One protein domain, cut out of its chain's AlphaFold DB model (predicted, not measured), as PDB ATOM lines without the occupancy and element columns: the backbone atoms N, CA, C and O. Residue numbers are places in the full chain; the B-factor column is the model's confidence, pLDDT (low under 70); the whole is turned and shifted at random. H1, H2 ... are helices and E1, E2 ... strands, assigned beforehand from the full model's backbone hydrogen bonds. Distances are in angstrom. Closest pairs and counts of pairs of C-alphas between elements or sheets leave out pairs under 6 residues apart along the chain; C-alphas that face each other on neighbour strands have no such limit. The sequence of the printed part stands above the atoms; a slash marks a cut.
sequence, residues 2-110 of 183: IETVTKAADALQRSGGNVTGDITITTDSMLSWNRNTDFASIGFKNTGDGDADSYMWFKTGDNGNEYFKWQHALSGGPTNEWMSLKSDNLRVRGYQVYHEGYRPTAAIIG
ATOM      1  N   ILE A   2     -24.385  -6.428  15.491       89.38
ATOM      2  CA  ILE A   2     -24.923  -6.541  16.867       89.38
ATOM      3  C   ILE A   2     -24.589  -5.309  17.732       89.38
ATOM      4  O   ILE A   2     -25.485  -4.717  18.319       89.38
ATOM      5  N   GLU A   3     -23.331  -4.859  17.733       90.88
ATOM      6  CA  GLU A   3     -22.887  -3.723  18.559       90.88
ATOM      7  C   GLU A   3     -23.630  -2.406  18.256       90.88
ATOM      8  O   GLU A   3     -24.009  -1.677  19.170       90.88
ATOM      9  N   THR A   4     -23.876  -2.107  16.976       92.62
ATOM     10  CA  THR A   4     -24.601  -0.896  16.552       92.62
ATOM     11  C   THR A   4     -26.050  -0.908  17.031       92.62
ATOM     12  O   THR A   4     -26.544   0.117  17.487       92.62
ATOM     13  N   VAL A   5     -26.722  -2.062  16.948       92.38
ATOM     14  CA  VAL A   5     -28.116  -2.213  17.394       92.38
ATOM     15  C   VAL A   5     -28.216  -2.005  18.903       92.38
ATOM     16  O   VAL A   5     -29.066  -1.242  19.350       92.38
ATOM     17  N   THR A   6     -27.315  -2.612  19.678       91.19
ATOM     18  CA  THR A   6     -27.277  -2.441  21.138       91.19
ATOM     19  C   THR A   6     -27.043  -0.982  21.527       91.19
ATOM     20  O   THR A   6     -27.815  -0.424  22.297       91.19
ATOM     21  N   LYS A   7     -26.041  -0.315  20.936       89.00
ATOM     22  CA  LYS A   7     -25.756   1.101  21.232       89.00
ATOM     23  C   LYS A   7     -26.909   2.039  20.860       89.00
ATOM     24  O   LYS A   7     -27.110   3.040  21.534       89.00
ATOM     25  N   ALA A   8     -27.645   1.738  19.790       92.50
ATOM     26  CA  ALA A   8     -28.784   2.546  19.363       92.50
ATOM     27  C   ALA A   8     -30.018   2.362  20.262       92.50
ATOM     28  O   ALA A   8     -30.765   3.321  20.449       92.50
ATOM     29  N   ALA A   9     -30.223   1.160  20.811       91.19
ATOM     30  CA  ALA A   9     -31.352   0.859  21.690       91.19
ATOM     31  C   ALA A   9     -31.303   1.655  23.006       91.19
ATOM     32  O   ALA A   9     -32.341   2.126  23.464       91.19
ATOM     33  N   ASP A  10     -30.103   1.868  23.553       89.88
ATOM     34  CA  ASP A  10     -29.893   2.561  24.834       89.88
ATOM     35  C   ASP A  10     -29.533   4.054  24.678       89.88
ATOM     36  O   ASP A  10     -29.254   4.749  25.657       89.88
ATOM     37  N   ALA A  11     -29.520   4.581  23.450       93.62
ATOM     38  CA  ALA A  11     -29.184   5.979  23.197       93.62
ATOM     39  C   ALA A  11     -30.326   6.927  23.608       93.62
ATOM     40  O   ALA A  11     -31.487   6.728  23.231       93.62
ATOM     41  N   LEU A  12     -29.987   8.026  24.294       95.06
ATOM     42  CA  LEU A  12     -30.930   9.117  24.551       95.06
ATOM     43  C   LEU A  12     -31.403   9.721  23.219       95.06
ATOM     44  O   LEU A  12     -30.608  10.227  22.425       95.06
ATOM     45  N   GLN A  13     -32.712   9.687  22.981       95.75
ATOM     46  CA  GLN A  13     -33.309  10.188  21.746       95.75
ATOM     47  C   GLN A  13     -33.384  11.720  21.735       95.75
ATOM     48  O   GLN A  13     -33.609  12.362  22.760       95.75
ATOM     49  N   ARG A  14     -33.285  12.329  20.546       95.25
ATOM     50  CA  ARG A  14     -33.396  13.793  20.370       95.25
ATOM     51  C   ARG A  14     -34.759  14.362  20.775       95.25
ATOM     52  O   ARG A  14     -34.855  15.546  21.075       95.25
ATOM     53  N   SER A  15     -35.801  13.533  20.770       95.75
ATOM     54  CA  SER A  15     -37.143  13.876  21.252       95.75
ATOM     55  C   SER A  15     -37.252  13.915  22.782       95.75
ATOM     56  O   SER A  15     -38.313  14.252  23.298       95.75
ATOM     57  N   GLY A  16     -36.181  13.570  23.502       95.25
ATOM     58  CA  GLY A  16     -36.159  13.429  24.953       95.25
ATOM     59  C   GLY A  16     -36.234  11.971  25.410       95.25
ATOM     60  O   GLY A  16     -36.482  11.056  24.623       95.25
ATOM     61  N   GLY A  17     -35.995  11.770  26.704       95.19
ATOM     62  CA  GLY A  17     -36.003  10.474  27.376       95.19
ATOM     63  C   GLY A  17     -35.527  10.606  28.823       95.19
ATOM     64  O   GLY A  17     -35.183  11.701  29.272       95.19
ATOM     65  N   ASN A  18     -35.513   9.494  29.554       95.56
ATOM     66  CA  ASN A  18     -34.962   9.435  30.904       95.56
ATOM     67  C   ASN A  18     -33.504   8.978  30.852       95.56
ATOM     68  O   ASN A  18     -33.178   8.016  30.163       95.56
ATOM     69  N   VAL A  19     -32.646   9.648  31.618       95.00
ATOM     70  CA  VAL A  19     -31.275   9.206  31.882       95.00
ATOM     71  C   VAL A  19     -31.226   8.745  33.334       95.00
ATOM     72  O   VAL A  19     -31.692   9.459  34.221       95.00
ATOM     73  N   THR A  20     -30.722   7.537  33.572       95.06
ATOM     74  CA  THR A  20     -30.664   6.909  34.904       95.06
ATOM     75  C   THR A  20     -29.266   6.929  35.525       95.06
ATOM     76  O   THR A  20     -29.110   6.515  36.670       95.06
ATOM     77  N   GLY A  21     -28.264   7.409  34.783       95.81
ATOM     78  CA  GLY A  21     -26.893   7.617  35.248       95.81
ATOM     79  C   GLY A  21     -26.451   9.077  35.141       95.81
ATOM     80  O   GLY A  21     -27.221   9.951  34.738       95.81
ATOM     81  N   ASP A  22     -25.192   9.327  35.483       97.31
ATOM     82  CA  ASP A  22     -24.617  10.671  35.475       97.31
ATOM     83  C   ASP A  22     -24.319  11.173  34.055       97.31
ATOM     84  O   ASP A  22     -23.944  10.413  33.160       97.31
ATOM     85  N   ILE A  23     -24.422  12.490  33.868       96.19
ATOM     86  CA  ILE A  23     -23.966  13.187  32.663       96.19
ATOM     87  C   ILE A  23     -22.797  14.081  33.061       96.19
ATOM     88  O   ILE A  23     -22.963  15.022  33.834       96.19
ATOM     89  N   THR A  24     -21.618  13.803  32.509       97.50
ATOM     90  CA  THR A  24     -20.423  14.637  32.697       97.50
ATOM     91  C   THR A  24     -20.141  15.431  31.426       97.50
ATOM     92  O   THR A  24     -20.023  14.853  30.345       97.50
ATOM     93  N   ILE A  25     -20.009  16.751  31.557       97.00
ATOM     94  CA  ILE A  25     -19.597  17.660  30.481       97.00
ATOM     95  C   ILE A  25     -18.105  17.958  30.679       97.00
ATOM     96  O   ILE A  25     -17.730  18.582  31.666       97.00
ATOM     97  N   THR A  26     -17.253  17.478  29.771       96.00
ATOM     98  CA  THR A  26     -15.779  17.525  29.900       96.00
ATOM     99  C   THR A  26     -15.119  18.649  29.100       96.00
ATOM    100  O   THR A  26     -13.895  18.709  28.993       96.00
ATOM    101  N   THR A  27     -15.921  19.531  28.512       95.56
ATOM    102  CA  THR A  27     -15.476  20.666  27.701       95.56
ATOM    103  C   THR A  27     -16.183  21.937  28.156       95.56
ATOM    104  O   THR A  27     -17.145  21.875  28.922       95.56
ATOM    105  N   ASP A  28     -15.739  23.089  27.653       95.56
ATOM    106  CA  ASP A  28     -16.443  24.361  27.834       95.56
ATOM    107  C   ASP A  28     -17.750  24.367  27.020       95.56
ATOM    108  O   ASP A  28     -17.823  24.839  25.885       95.56
ATOM    109  N   SER A  29     -18.772  23.726  27.584       97.19
ATOM    110  CA  SER A  29     -20.116  23.623  27.025       97.19
ATOM    111  C   SER A  29     -21.144  24.140  28.027       97.19
ATOM    112  O   SER A  29     -20.921  24.162  29.236       97.19
ATOM    113  N   MET A  30     -22.317  24.513  27.518       97.00
ATOM    114  CA  MET A  30     -23.442  24.971  28.331       97.00
ATOM    115  C   MET A  30     -24.684  24.114  28.096       97.00
ATOM    116  O   MET A  30     -24.907  23.603  26.996       97.00
ATOM    117  N   LEU A  31     -25.539  24.031  29.112       98.12
ATOM    118  CA  LEU A  31     -26.926  23.603  28.959       98.12
ATOM    119  C   LEU A  31     -27.787  24.846  28.717       98.12
ATOM    120  O   LEU A  31     -27.715  25.794  29.498       98.12
ATOM    121  N   SER A  32     -28.593  24.855  27.653       97.88
ATOM    122  CA  SER A  32     -29.373  26.035  27.261       97.88
ATOM    123  C   SER A  32     -30.794  25.700  26.805       97.88
ATOM    124  O   SER A  32     -31.020  24.760  26.040       97.88
ATOM    125  N   TRP A  33     -31.749  26.514  27.253       98.56
ATOM    126  CA  TRP A  33     -33.113  26.578  26.743       98.56
ATOM    127  C   TRP A  33     -33.236  27.826  25.871       98.56
ATOM    128  O   TRP A  33     -33.161  28.928  26.400       98.56
ATOM    129  N   ASN A  34     -33.463  27.653  24.566       97.81
ATOM    130  CA  ASN A  34     -33.624  28.753  23.608       97.81
ATOM    131  C   ASN A  34     -35.038  28.724  23.030       97.81
ATOM    132  O   ASN A  34     -35.456  27.691  22.495       97.81
ATOM    133  N   ARG A  35     -35.783  29.824  23.141       97.62
ATOM    134  CA  ARG A  35     -37.138  29.960  22.580       97.62
ATOM    135  C   ARG A  35     -37.394  31.421  22.257       97.62
ATOM    136  O   ARG A  35     -37.018  32.271  23.039       97.62
ATOM    137  N   ASN A  36     -38.081  31.697  21.149       97.31
ATOM    138  CA  ASN A  36     -38.548  33.054  20.836       97.31
ATOM    139  C   ASN A  36     -37.430  34.117  20.854       97.31
ATOM    140  O   ASN A  36     -37.687  35.219  21.299       97.31
ATOM    141  N   THR A  37     -36.218  33.770  20.400       97.25
ATOM    142  CA  THR A  37     -34.973  34.574  20.498       97.25
ATOM    143  C   THR A  37     -34.407  34.802  21.906       97.25
ATOM    144  O   THR A  37     -33.243  35.172  22.016       97.25
ATOM    145  N   ASP A  38     -35.145  34.444  22.952       98.19
ATOM    146  CA  ASP A  38     -34.707  34.489  24.348       98.19
ATOM    147  C   ASP A  38     -34.001  33.192  24.764       98.19
ATOM    148  O   ASP A  38     -34.136  32.130  24.131       98.19
ATOM    149  N   PHE A  39     -33.277  33.248  25.885       98.06
ATOM    150  CA  PHE A  39     -32.614  32.075  26.440       98.06
ATOM    151  C   PHE A  39     -32.482  32.072  27.967       98.06
ATOM    152  O   PHE A  39     -32.451  33.102  28.641       98.06
ATOM    153  N   ALA A  40     -32.326  30.864  28.506       98.56
ATOM    154  CA  ALA A  40     -31.777  30.613  29.832       98.56
ATOM    155  C   ALA A  40     -30.670  29.562  29.716       98.56
ATOM    156  O   ALA A  40     -30.803  28.600  28.957       98.56
ATOM    157  N   SER A  41     -29.562  29.721  30.434       98.44
ATOM    158  CA  SER A  41     -28.419  28.811  30.321       98.44
ATOM    159  C   SER A  41     -27.667  28.627  31.632       98.44
ATOM    160  O   SER A  41     -27.665  29.506  32.495       98.44
ATOM    161  N   ILE A  42     -27.006  27.479  31.744       98.69
ATOM    162  CA  ILE A  42     -26.113  27.114  32.842       98.69
ATOM    163  C   ILE A  42     -24.794  26.634  32.239       98.69
ATOM    164  O   ILE A  42     -24.799  25.845  31.291       98.69
ATOM    165  N   GLY A  43     -23.675  27.081  32.799       98.44
ATOM    166  CA  GLY A  43     -22.350  26.621  32.394       98.44
ATOM    167  C   GLY A  43     -21.312  26.787  33.495       98.44
ATOM    168  O   GLY A  43     -21.614  27.253  34.595       98.44
ATOM    169  N   PHE A  44     -20.083  26.388  33.187       98.38
ATOM    170  CA  PHE A  44     -18.950  26.452  34.101       98.38
ATOM    171  C   PHE A  44     -17.744  27.044  33.375       98.38
ATOM    172  O   PHE A  44     -17.256  26.458  32.416       98.38
ATOM    173  N   LYS A  45     -17.286  28.219  33.816       97.69
ATOM    174  CA  LYS A  45     -16.075  28.852  33.290       97.69
ATOM    175  C   LYS A  45     -14.871  28.306  34.047       97.69
ATOM    176  O   LYS A  45     -14.792  28.436  35.272       97.69
ATOM    177  N   ASN A  46     -13.929  27.732  33.309       97.69
ATOM    178  CA  ASN A  46     -12.640  27.289  33.828       97.69
ATOM    179  C   ASN A  46     -11.623  27.181  32.679       97.69
ATOM    180  O   ASN A  46     -11.890  26.494  31.695       97.69
ATOM    181  N   THR A  47     -10.471  27.848  32.782       96.44
ATOM    182  CA  THR A  47      -9.394  27.767  31.769       96.44
ATOM    183  C   THR A  47      -8.249  26.821  32.153       96.44
ATOM    184  O   THR A  47      -7.223  26.791  31.475       96.44
ATOM    185  N   GLY A  48      -8.395  26.075  33.247       96.38
ATOM    186  CA  GLY A  48      -7.408  25.159  33.816       96.38
ATOM    187  C   GLY A  48      -7.304  25.291  35.340       96.38
ATOM    188  O   GLY A  48      -7.876  26.195  35.943       96.38
ATOM    189  N   ASP A  49      -6.517  24.414  35.964       96.81
ATOM    190  CA  ASP A  49      -6.394  24.318  37.431       96.81
ATOM    191  C   ASP A  49      -5.881  25.603  38.106       96.81
ATOM    192  O   ASP A  49      -6.174  25.858  39.271       96.81
ATOM    193  N   GLY A  50      -5.113  26.423  37.380       97.81
ATOM    194  CA  GLY A  50      -4.591  27.707  37.857       97.81
ATOM    195  C   GLY A  50      -5.527  28.903  37.641       97.81
ATOM    196  O   GLY A  50      -5.092  30.040  37.820       97.81
ATOM    197  N   ASP A  51      -6.766  28.683  37.199       98.19
ATOM    198  CA  ASP A  51      -7.733  29.751  36.945       98.19
ATOM    199  C   ASP A  51      -8.182  30.419  38.256       98.19
ATOM    200  O   ASP A  51      -8.888  29.827  39.072       98.19
ATOM    201  N   ALA A  52      -7.779  31.677  38.449       98.38
ATOM    202  CA  ALA A  52      -8.113  32.462  39.637       98.38
ATOM    203  C   ALA A  52      -9.577  32.943  39.674       98.38
ATOM    204  O   ALA A  52     -10.009  33.479  40.692       98.38
ATOM    205  N   ASP A  53     -10.329  32.774  38.582       98.25
ATOM    206  CA  ASP A  53     -11.717  33.219  38.450       98.25
ATOM    207  C   ASP A  53     -12.565  32.132  37.775       98.25
ATOM    208  O   ASP A  53     -13.122  32.326  36.694       98.25
ATOM    209  N   SER A  54     -12.605  30.942  38.373       98.06
ATOM    210  CA  SER A  54     -13.450  29.839  37.910       98.06
ATOM    211  C   SER A  54     -14.794  29.842  38.636       98.06
ATOM    212  O   SER A  54     -14.849  29.915  39.865       98.06
ATOM    213  N   TYR A  55     -15.891  29.749  37.885       98.25
ATOM    214  CA  TYR A  55     -17.235  29.822  38.451       98.25
ATOM    215  C   TYR A  55     -18.278  29.072  37.622       98.25
ATOM    216  O   TYR A  55     -18.249  29.040  36.389       98.25
ATOM    217  N   MET A  56     -19.262  28.507  38.320       98.62
ATOM    218  CA  MET A  56     -20.532  28.124  37.713       98.62
ATOM    219  C   MET A  56     -21.364  29.386  37.501       98.62
ATOM    220  O   MET A  56     -21.442  30.237  38.388       98.62
ATOM    221  N   TRP A  57     -22.003  29.508  36.346       98.44
ATOM    222  CA  TRP A  57     -22.844  30.652  36.026       98.44
ATOM    223  C   TRP A  57     -24.237  30.228  35.575       98.44
ATOM    224  O   TRP A  57     -24.442  29.170  34.980       98.44
ATOM    225  N   PHE A  58     -25.186  31.123  35.836       98.38
ATOM    226  CA  PHE A  58     -26.568  31.071  35.377       98.38
ATOM    227  C   PHE A  58     -26.825  32.345  34.573       98.38
ATOM    228  O   PHE A  58     -26.395  33.424  34.984       98.38
ATOM    229  N   LYS A  59     -27.496  32.243  33.426       97.94
ATOM    230  CA  LYS A  59     -27.709  33.385  32.526       97.94
ATOM    231  C   LYS A  59     -29.112  33.371  31.934       97.94
ATOM    232  O   LYS A  59     -29.586  32.307  31.550       97.94
ATOM    233  N   THR A  60     -29.725  34.544  31.830       98.31
ATOM    234  CA  THR A  60     -30.953  34.800  31.068       98.31
ATOM    235  C   THR A  60     -30.713  35.935  30.069       98.31
ATOM    236  O   THR A  60     -29.803  36.743  30.276       98.31
ATOM    237  N   GLY A  61     -31.488  35.989  28.988       97.00
ATOM    238  CA  GLY A  61     -31.417  37.053  27.985       97.00
ATOM    239  C   GLY A  61     -32.504  36.926  26.909       97.00
ATOM    240  O   GLY A  61     -33.226  35.933  26.917       97.00
ATOM    241  N   ASP A  62     -32.629  37.873  25.977       95.56
ATOM    242  CA  ASP A  62     -31.688  38.983  25.724       95.56
ATOM    243  C   ASP A  62     -32.237  40.396  25.990       95.56
ATOM    244  O   ASP A  62     -31.484  41.369  25.898       95.56
ATOM    245  N   ASN A  63     -33.515  40.529  26.354       96.25
ATOM    246  CA  ASN A  63     -34.171  41.831  26.449       96.25
ATOM    247  C   ASN A  63     -33.882  42.559  27.773       96.25
ATOM    248  O   ASN A  63     -34.286  43.710  27.962       96.25
ATOM    249  N   GLY A  64     -33.210  41.893  28.720       95.38
ATOM    250  CA  GLY A  64     -32.862  42.448  30.031       95.38
ATOM    251  C   GLY A  64     -34.025  42.444  31.025       95.38
ATOM    252  O   GLY A  64     -33.918  43.020  32.113       95.38
ATOM    253  N   ASN A  65     -35.136  41.801  30.662       96.38
ATOM    254  CA  ASN A  65     -36.303  41.613  31.518       96.38
ATOM    255  C   ASN A  65     -36.518  40.140  31.911       96.38
ATOM    256  O   ASN A  65     -37.356  39.865  32.773       96.38
ATOM    257  N   GLU A  66     -35.750  39.210  31.341       98.06
ATOM    258  CA  GLU A  66     -35.696  37.816  31.757       98.06
ATOM    259  C   GLU A  66     -34.993  37.723  33.112       98.06
ATOM    260  O   GLU A  66     -33.989  38.391  33.370       98.06
ATOM    261  N   TYR A  67     -35.525  36.903  34.011       98.19
ATOM    262  CA  TYR A  67     -35.137  36.932  35.416       98.19
ATOM    263  C   TYR A  67     -35.193  35.542  36.043       98.19
ATOM    264  O   TYR A  67     -35.815  34.620  35.512       98.19
ATOM    265  N   PHE A  68     -34.581  35.394  37.214       98.56
ATOM    266  CA  PHE A  68     -34.574  34.127  37.937       98.56
ATOM    267  C   PHE A  68     -35.716  34.075  38.948       98.56
ATOM    268  O   PHE A  68     -35.955  35.030  39.695       98.56
ATOM    269  N   LYS A  69     -36.415  32.940  38.997       98.12
ATOM    270  CA  LYS A  69     -37.488  32.674  39.958       98.12
ATOM    271  C   LYS A  69     -37.290  31.298  40.583       98.12
ATOM    272  O   LYS A  69     -37.154  30.307  39.873       98.12
ATOM    273  N   TRP A  70     -37.343  31.243  41.909       98.31
ATOM    274  CA  TRP A  70     -37.311  30.004  42.678       98.31
ATOM    275  C   TRP A  70     -38.707  29.724  43.218       98.31
ATOM    276  O   TRP A  70     -39.272  30.521  43.976       98.31
ATOM    277  N   GLN A  71     -39.264  28.591  42.800       97.06
ATOM    278  CA  GLN A  71     -40.630  28.195  43.108       97.06
ATOM    279  C   GLN A  71     -40.674  26.835  43.796       97.06
ATOM    280  O   GLN A  71     -39.826  25.978  43.559       97.06
ATOM    281  N   HIS A  72     -41.698  26.635  44.621       95.44
ATOM    282  CA  HIS A  72     -41.961  25.377  45.300       95.44
ATOM    283  C   HIS A  72     -43.388  24.914  45.027       95.44
ATOM    284  O   HIS A  72     -44.350  25.598  45.388       95.44
ATOM    285  N   ALA A  73     -43.518  23.752  44.394       95.81
ATOM    286  CA  ALA A  73     -44.795  23.096  44.157       95.81
ATOM    287  C   ALA A  73     -45.145  22.196  45.348       95.81
ATOM    288  O   ALA A  73     -44.398  21.277  45.679       95.81
ATOM    289  N   LEU A  74     -46.288  22.456  45.984       93.56
ATOM    290  CA  LEU A  74     -46.827  21.580  47.022       93.56
ATOM    291  C   LEU A  74     -47.547  20.392  46.376       93.56
ATOM    292  O   LEU A  74     -48.300  20.568  45.418       93.56
ATOM    293  N   SER A  75     -47.369  19.187  46.922       96.00
ATOM    294  CA  SER A  75     -48.133  18.013  46.481       96.00
ATOM    295  C   SER A  75     -49.632  18.261  46.663       96.00
ATOM    296  O   SER A  75     -50.087  18.491  47.782       96.00
ATOM    297  N   GLY A  76     -50.393  18.238  45.565       94.94
ATOM    298  CA  GLY A  76     -51.829  18.545  45.570       94.94
ATOM    299  C   GLY A  76     -52.172  20.010  45.880       94.94
ATOM    300  O   GLY A  76     -53.332  20.307  46.153       94.94
ATOM    301  N   GLY A  77     -51.192  20.919  45.861       94.12
ATOM    302  CA  GLY A  77     -51.364  22.331  46.203       94.12
ATOM    303  C   GLY A  77     -50.829  23.292  45.135       94.12
ATOM    304  O   GLY A  77     -50.373  22.869  44.070       94.12
ATOM    305  N   PRO A  78     -50.886  24.610  45.400       94.62
ATOM    306  CA  PRO A  78     -50.383  25.610  44.471       94.62
ATOM    307  C   PRO A  78     -48.849  25.629  44.423       94.62
ATOM    308  O   PRO A  78     -48.153  25.157  45.327       94.62
ATOM    309  N   THR A  79     -48.322  26.247  43.366       95.12
ATOM    310  CA  THR A  79     -46.904  26.609  43.276       95.12
ATOM    311  C   THR A  79     -46.678  27.964  43.939       95.12
ATOM    312  O   THR A  79     -47.290  28.957  43.554       95.12
ATOM    313  N   ASN A  80     -45.776  28.008  44.916       94.81
ATOM    314  CA  ASN A  80     -45.410  29.220  45.642       94.81
ATOM    315  C   ASN A  80     -44.099  29.799  45.110       94.81
ATOM    316  O   ASN A  80     -43.170  29.054  44.813       94.81
ATOM    317  N   GLU A  81     -43.993  31.125  45.048       95.69
ATOM    318  CA  GLU A  81     -42.718  31.809  44.821       95.69
ATOM    319  C   GLU A  81     -42.007  32.041  46.156       95.69
ATOM    320  O   GLU A  81     -42.547  32.674  47.064       95.69
ATOM    321  N   TRP A  82     -40.782  31.533  46.279       97.25
ATOM    322  CA  TRP A  82     -39.950  31.749  47.464       97.25
ATOM    323  C   TRP A  82     -38.952  32.882  47.268       97.25
ATOM    324  O   TRP A  82     -38.675  33.616  48.219       97.25
ATOM    325  N   MET A  83     -38.436  33.045  46.049       98.56
ATOM    326  CA  MET A  83     -37.430  34.051  45.732       98.56
ATOM    327  C   MET A  83     -37.502  34.457  44.259       98.56
ATOM    328  O   MET A  83     -37.818  33.633  43.397       98.56
ATOM    329  N   SER A  84     -37.158  35.706  43.959       98.38
ATOM    330  CA  SER A  84     -36.863  36.155  42.597       98.38
ATOM    331  C   SER A  84     -35.686  37.119  42.570       98.38
ATOM    332  O   SER A  84     -35.511  37.926  43.480       98.38
ATOM    333  N   LEU A  85     -34.880  37.031  41.515       98.00
ATOM    334  CA  LEU A  85     -33.779  37.943  41.234       98.00
ATOM    335  C   LEU A  85     -34.046  38.587  39.882       98.00
ATOM    336  O   LEU A  85     -34.021  37.907  38.857       98.00
ATOM    337  N   LYS A  86     -34.327  39.886  39.918       96.81
ATOM    338  CA  LYS A  86     -34.567  40.739  38.753       96.81
ATOM    339  C   LYS A  86     -33.418  41.736  38.607       96.81
ATOM    340  O   LYS A  86     -32.558  41.816  39.480       96.81
ATOM    341  N   SER A  87     -33.432  42.515  37.528       94.75
ATOM    342  CA  SER A  87     -32.418  43.543  37.261       94.75
ATOM    343  C   SER A  87     -32.323  44.620  38.349       94.75
ATOM    344  O   SER A  87     -31.277  45.244  38.490       94.75
ATOM    345  N   ASP A  88     -33.386  44.830  39.129       94.50
ATOM    346  CA  ASP A  88     -33.435  45.853  40.171       94.50
ATOM    347  C   ASP A  88     -33.035  45.343  41.565       94.50
ATOM    348  O   ASP A  88     -32.348  46.052  42.302       94.50
ATOM    349  N   ASN A  89     -33.481  44.143  41.964       96.94
ATOM    350  CA  ASN A  89     -33.098  43.545  43.242       96.94
ATOM    351  C   ASN A  89     -33.474  42.062  43.398       96.94
ATOM    352  O   ASN A  89     -34.310  41.505  42.675       96.94
ATOM    353  N   LEU A  90     -32.912  41.463  44.447       97.88
ATOM    354  CA  LEU A  90     -33.329  40.203  45.038       97.88
ATOM    355  C   LEU A  90     -34.562  40.405  45.928       97.88
ATOM    356  O   LEU A  90     -34.645  41.342  46.726       97.88
ATOM    357  N   ARG A  91     -35.516  39.482  45.825       97.88
ATOM    358  CA  ARG A  91     -36.707  39.430  46.671       97.88
ATOM    359  C   ARG A  91     -36.865  38.056  47.289       97.88
ATOM    360  O   ARG A  91     -36.803  37.065  46.572       97.88
ATOM    361  N   VAL A  92     -37.153  38.002  48.587       97.88
ATOM    362  CA  VAL A  92     -37.483  36.776  49.328       97.88
ATOM    363  C   VAL A  92     -38.915  36.895  49.830       97.88
ATOM    364  O   VAL A  92     -39.261  37.848  50.525       97.88
ATOM    365  N   ARG A  93     -39.774  35.943  49.448       94.88
ATOM    366  CA  ARG A  93     -41.224  35.967  49.727       94.88
ATOM    367  C   ARG A  93     -41.900  37.285  49.307       94.88
ATOM    368  O   ARG A  93     -42.787  37.780  49.992       94.88
ATOM    369  N   GLY A  94     -41.442  37.876  48.203       95.06
ATOM    370  CA  GLY A  94     -41.937  39.156  47.686       95.06
ATOM    371  C   GLY A  94     -41.332  40.407  48.336       95.06
ATOM    372  O   GLY A  94     -41.513  41.497  47.800       95.06
ATOM    373  N   TYR A  95     -40.571  40.274  49.424       95.19
ATOM    374  CA  TYR A  95     -39.909  41.398  50.086       95.19
ATOM    375  C   TYR A  95     -38.507  41.611  49.540       95.19
ATOM    376  O   TYR A  95     -37.751  40.658  49.360       95.19
ATOM    377  N   GLN A  96     -38.154  42.867  49.307       95.56
ATOM    378  CA  GLN A  96     -36.827  43.249  48.851       95.56
ATOM    379  C   GLN A  96     -35.761  42.963  49.912       95.56
ATOM    380  O   GLN A  96     -35.956  43.245  51.095       95.56
ATOM    381  N   VAL A  97     -34.629  42.416  49.477       97.06
ATOM    382  CA  VAL A  97     -33.468  42.183  50.337       97.06
ATOM    383  C   VAL A  97     -32.617  43.448  50.390       97.06
ATOM    384  O   VAL A  97     -32.270  44.021  49.359       97.06
ATOM    385  N   TYR A  98     -32.254  43.878  51.599       96.56
ATOM    386  CA  TYR A  98     -31.300  44.967  51.783       96.56
ATOM    387  C   TYR A  98     -29.864  44.439  51.773       96.56
ATOM    388  O   TYR A  98     -29.557  43.426  52.397       96.56
ATOM    389  N   HIS A  99     -28.978  45.156  51.089       95.62
ATOM    390  CA  HIS A  99     -27.545  44.868  51.002       95.62
ATOM    391  C   HIS A  99     -26.771  46.185  50.844       95.62
ATOM    392  O   HIS A  99     -27.363  47.261  50.812       95.62
ATOM    393  N   GLU A 100     -25.444  46.156  50.735       95.62
ATOM    394  CA  GLU A 100     -24.649  47.396  50.679       95.62
ATOM    395  C   GLU A 100     -24.978  48.304  49.481       95.62
ATOM    396  O   GLU A 100     -24.894  49.526  49.601       95.62
ATOM    397  N   GLY A 101     -25.400  47.719  48.357       94.31
ATOM    398  CA  GLY A 101     -25.878  48.448  47.175       94.31
ATOM    399  C   GLY A 101     -27.336  48.907  47.272       94.31
ATOM    400  O   GLY A 101     -27.764  49.741  46.482       94.31
ATOM    401  N   TYR A 102     -28.093  48.406  48.252       93.94
ATOM    402  CA  TYR A 102     -29.476  48.795  48.514       93.94
ATOM    403  C   TYR A 102     -29.732  48.796  50.023       93.94
ATOM    404  O   TYR A 102     -30.309  47.865  50.586       93.94
ATOM    405  N   ARG A 103     -29.210  49.818  50.710       95.00
ATOM    406  CA  ARG A 103     -29.336  49.958  52.168       95.00
ATOM    407  C   ARG A 103     -30.748  50.425  52.540       95.00
ATOM    408  O   ARG A 103     -31.334  51.213  51.795       95.00
ATOM    409  N   PRO A 104     -31.295  50.003  53.691       94.50
ATOM    410  CA  PRO A 104     -32.583  50.508  54.136       94.50
ATOM    411  C   PRO A 104     -32.470  51.986  54.531       94.50
ATOM    412  O   PRO A 104     -31.428  52.446  55.004       94.50
ATOM    413  N   THR A 105     -33.560  52.733  54.370       92.19
ATOM    414  CA  THR A 105     -33.651  54.110  54.871       92.19
ATOM    415  C   THR A 105     -34.030  54.115  56.350       92.19
ATOM    416  O   THR A 105     -34.634  53.166  56.847       92.19
ATOM    417  N   ALA A 106     -33.732  55.213  57.050       93.38
ATOM    418  CA  ALA A 106     -34.111  55.385  58.453       93.38
ATOM    419  C   ALA A 106     -35.628  55.187  58.667       93.38
ATOM    420  O   ALA A 106     -36.037  54.490  59.592       93.38
ATOM    421  N   ALA A 107     -36.446  55.680  57.728       92.88
ATOM    422  CA  ALA A 107     -37.897  55.510  57.734       92.88
ATOM    423  C   ALA A 107     -38.335  54.034  57.684       92.88
ATOM    424  O   ALA A 107     -39.247  53.646  58.406       92.88
ATOM    425  N   ILE A 108     -37.672  53.205  56.872       92.38
ATOM    426  CA  ILE A 108     -38.003  51.778  56.721       92.38
ATOM    427  C   ILE A 108     -37.737  50.996  58.013       92.38
ATOM    428  O   ILE A 108     -38.471  50.061  58.321       92.38
ATOM    429  N   ILE A 109     -36.700  51.368  58.766       94.19
ATOM    430  CA  ILE A 109     -36.290  50.659  59.991       94.19
ATOM    431  C   ILE A 109     -36.748  51.350  61.280       94.19
ATOM    432  O   ILE A 109     -36.363  50.928  62.366       94.19
ATOM    433  N   GLY A 110     -37.532  52.427  61.181       94.38
ATOM    434  CA  GLY A 110     -37.969  53.210  62.340       94.38
ATOM    435  C   GLY A 110     -36.830  53.920  63.082       94.38
ATOM    436  O   GLY A 110     -36.981  54.269  64.251       94.38
TER     437      GLY A 110
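AT A GLANCE: This is residues 2 to 110 of the 183 residues of an uncharacterized protein of Photorhabdus laumondii subsp. laumondii (strain DSM 15139 / CIP 105565 / TT01) (UniProt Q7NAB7). Two small three-stranded sheets, E1 to E3 and E4 to E6, follow each other as two slabs joined by residues 62 to 67, and an arm runs out from each: one ends in the free helix H1, the other in the free helix H2. The 109 printed residues hold, in chain order, H1, E1 to E6 and H2. The sheets have the orders E1 - E2 - E3 and E4 - E5 - E6, both antiparallel; the class is mixed, helices and strands, with under half of the residues in named elements. The whole is extended, with a radius of gyration of the C-alphas of 20.7 A and spans of 76 by 48 by 28 A.

IN THESE COORDINATES: E1 is residues 30 to 35, E2 residues 38 to 45 (21.4 A) and E3 residues 55 to 61 (19.1 A); C-alpha 30 is at (-23.442, 24.971, 28.331). E4 is residues 68 to 73, E5 residues 79 to 85 and E6 residues 90 to 92. H1 is residues 2 to 9, from C-alpha 2 at (-24.923, -6.541, 16.867), and H2 residues 106 to 109, to C-alpha 109 at (-36.290, 50.659, 59.991).

HOW THE PARTS SIT: E1, E2 and E3 form a meander, each strand the antiparallel neighbour of the one before, with N 33 and O 40 at 2.9 A and N 41 and O 59 at 2.8 A. E2 bends by 54 degrees at residue 42. E4, E5 and E6 form another meander, with N 72 and O 80 at 2.8 A and N 91 and O 84 at 2.8 A. The closest C-alphas of E3 and E4, Thr 60 and Phe 68, are 7.8 A apart. H1 and H2 are on neither sheet; in H1 every O i to N i+4 pair is within hydrogen-bond range, and H2 is too short for one.

THE WHOLE: The C-alphas farthest apart, Ile 2 and Gly 110, are 76.2 A apart. The links H1 to E1 and E6 to H2 are long. The printed part has no cut, and no printed residue is under 70 in pLDDT.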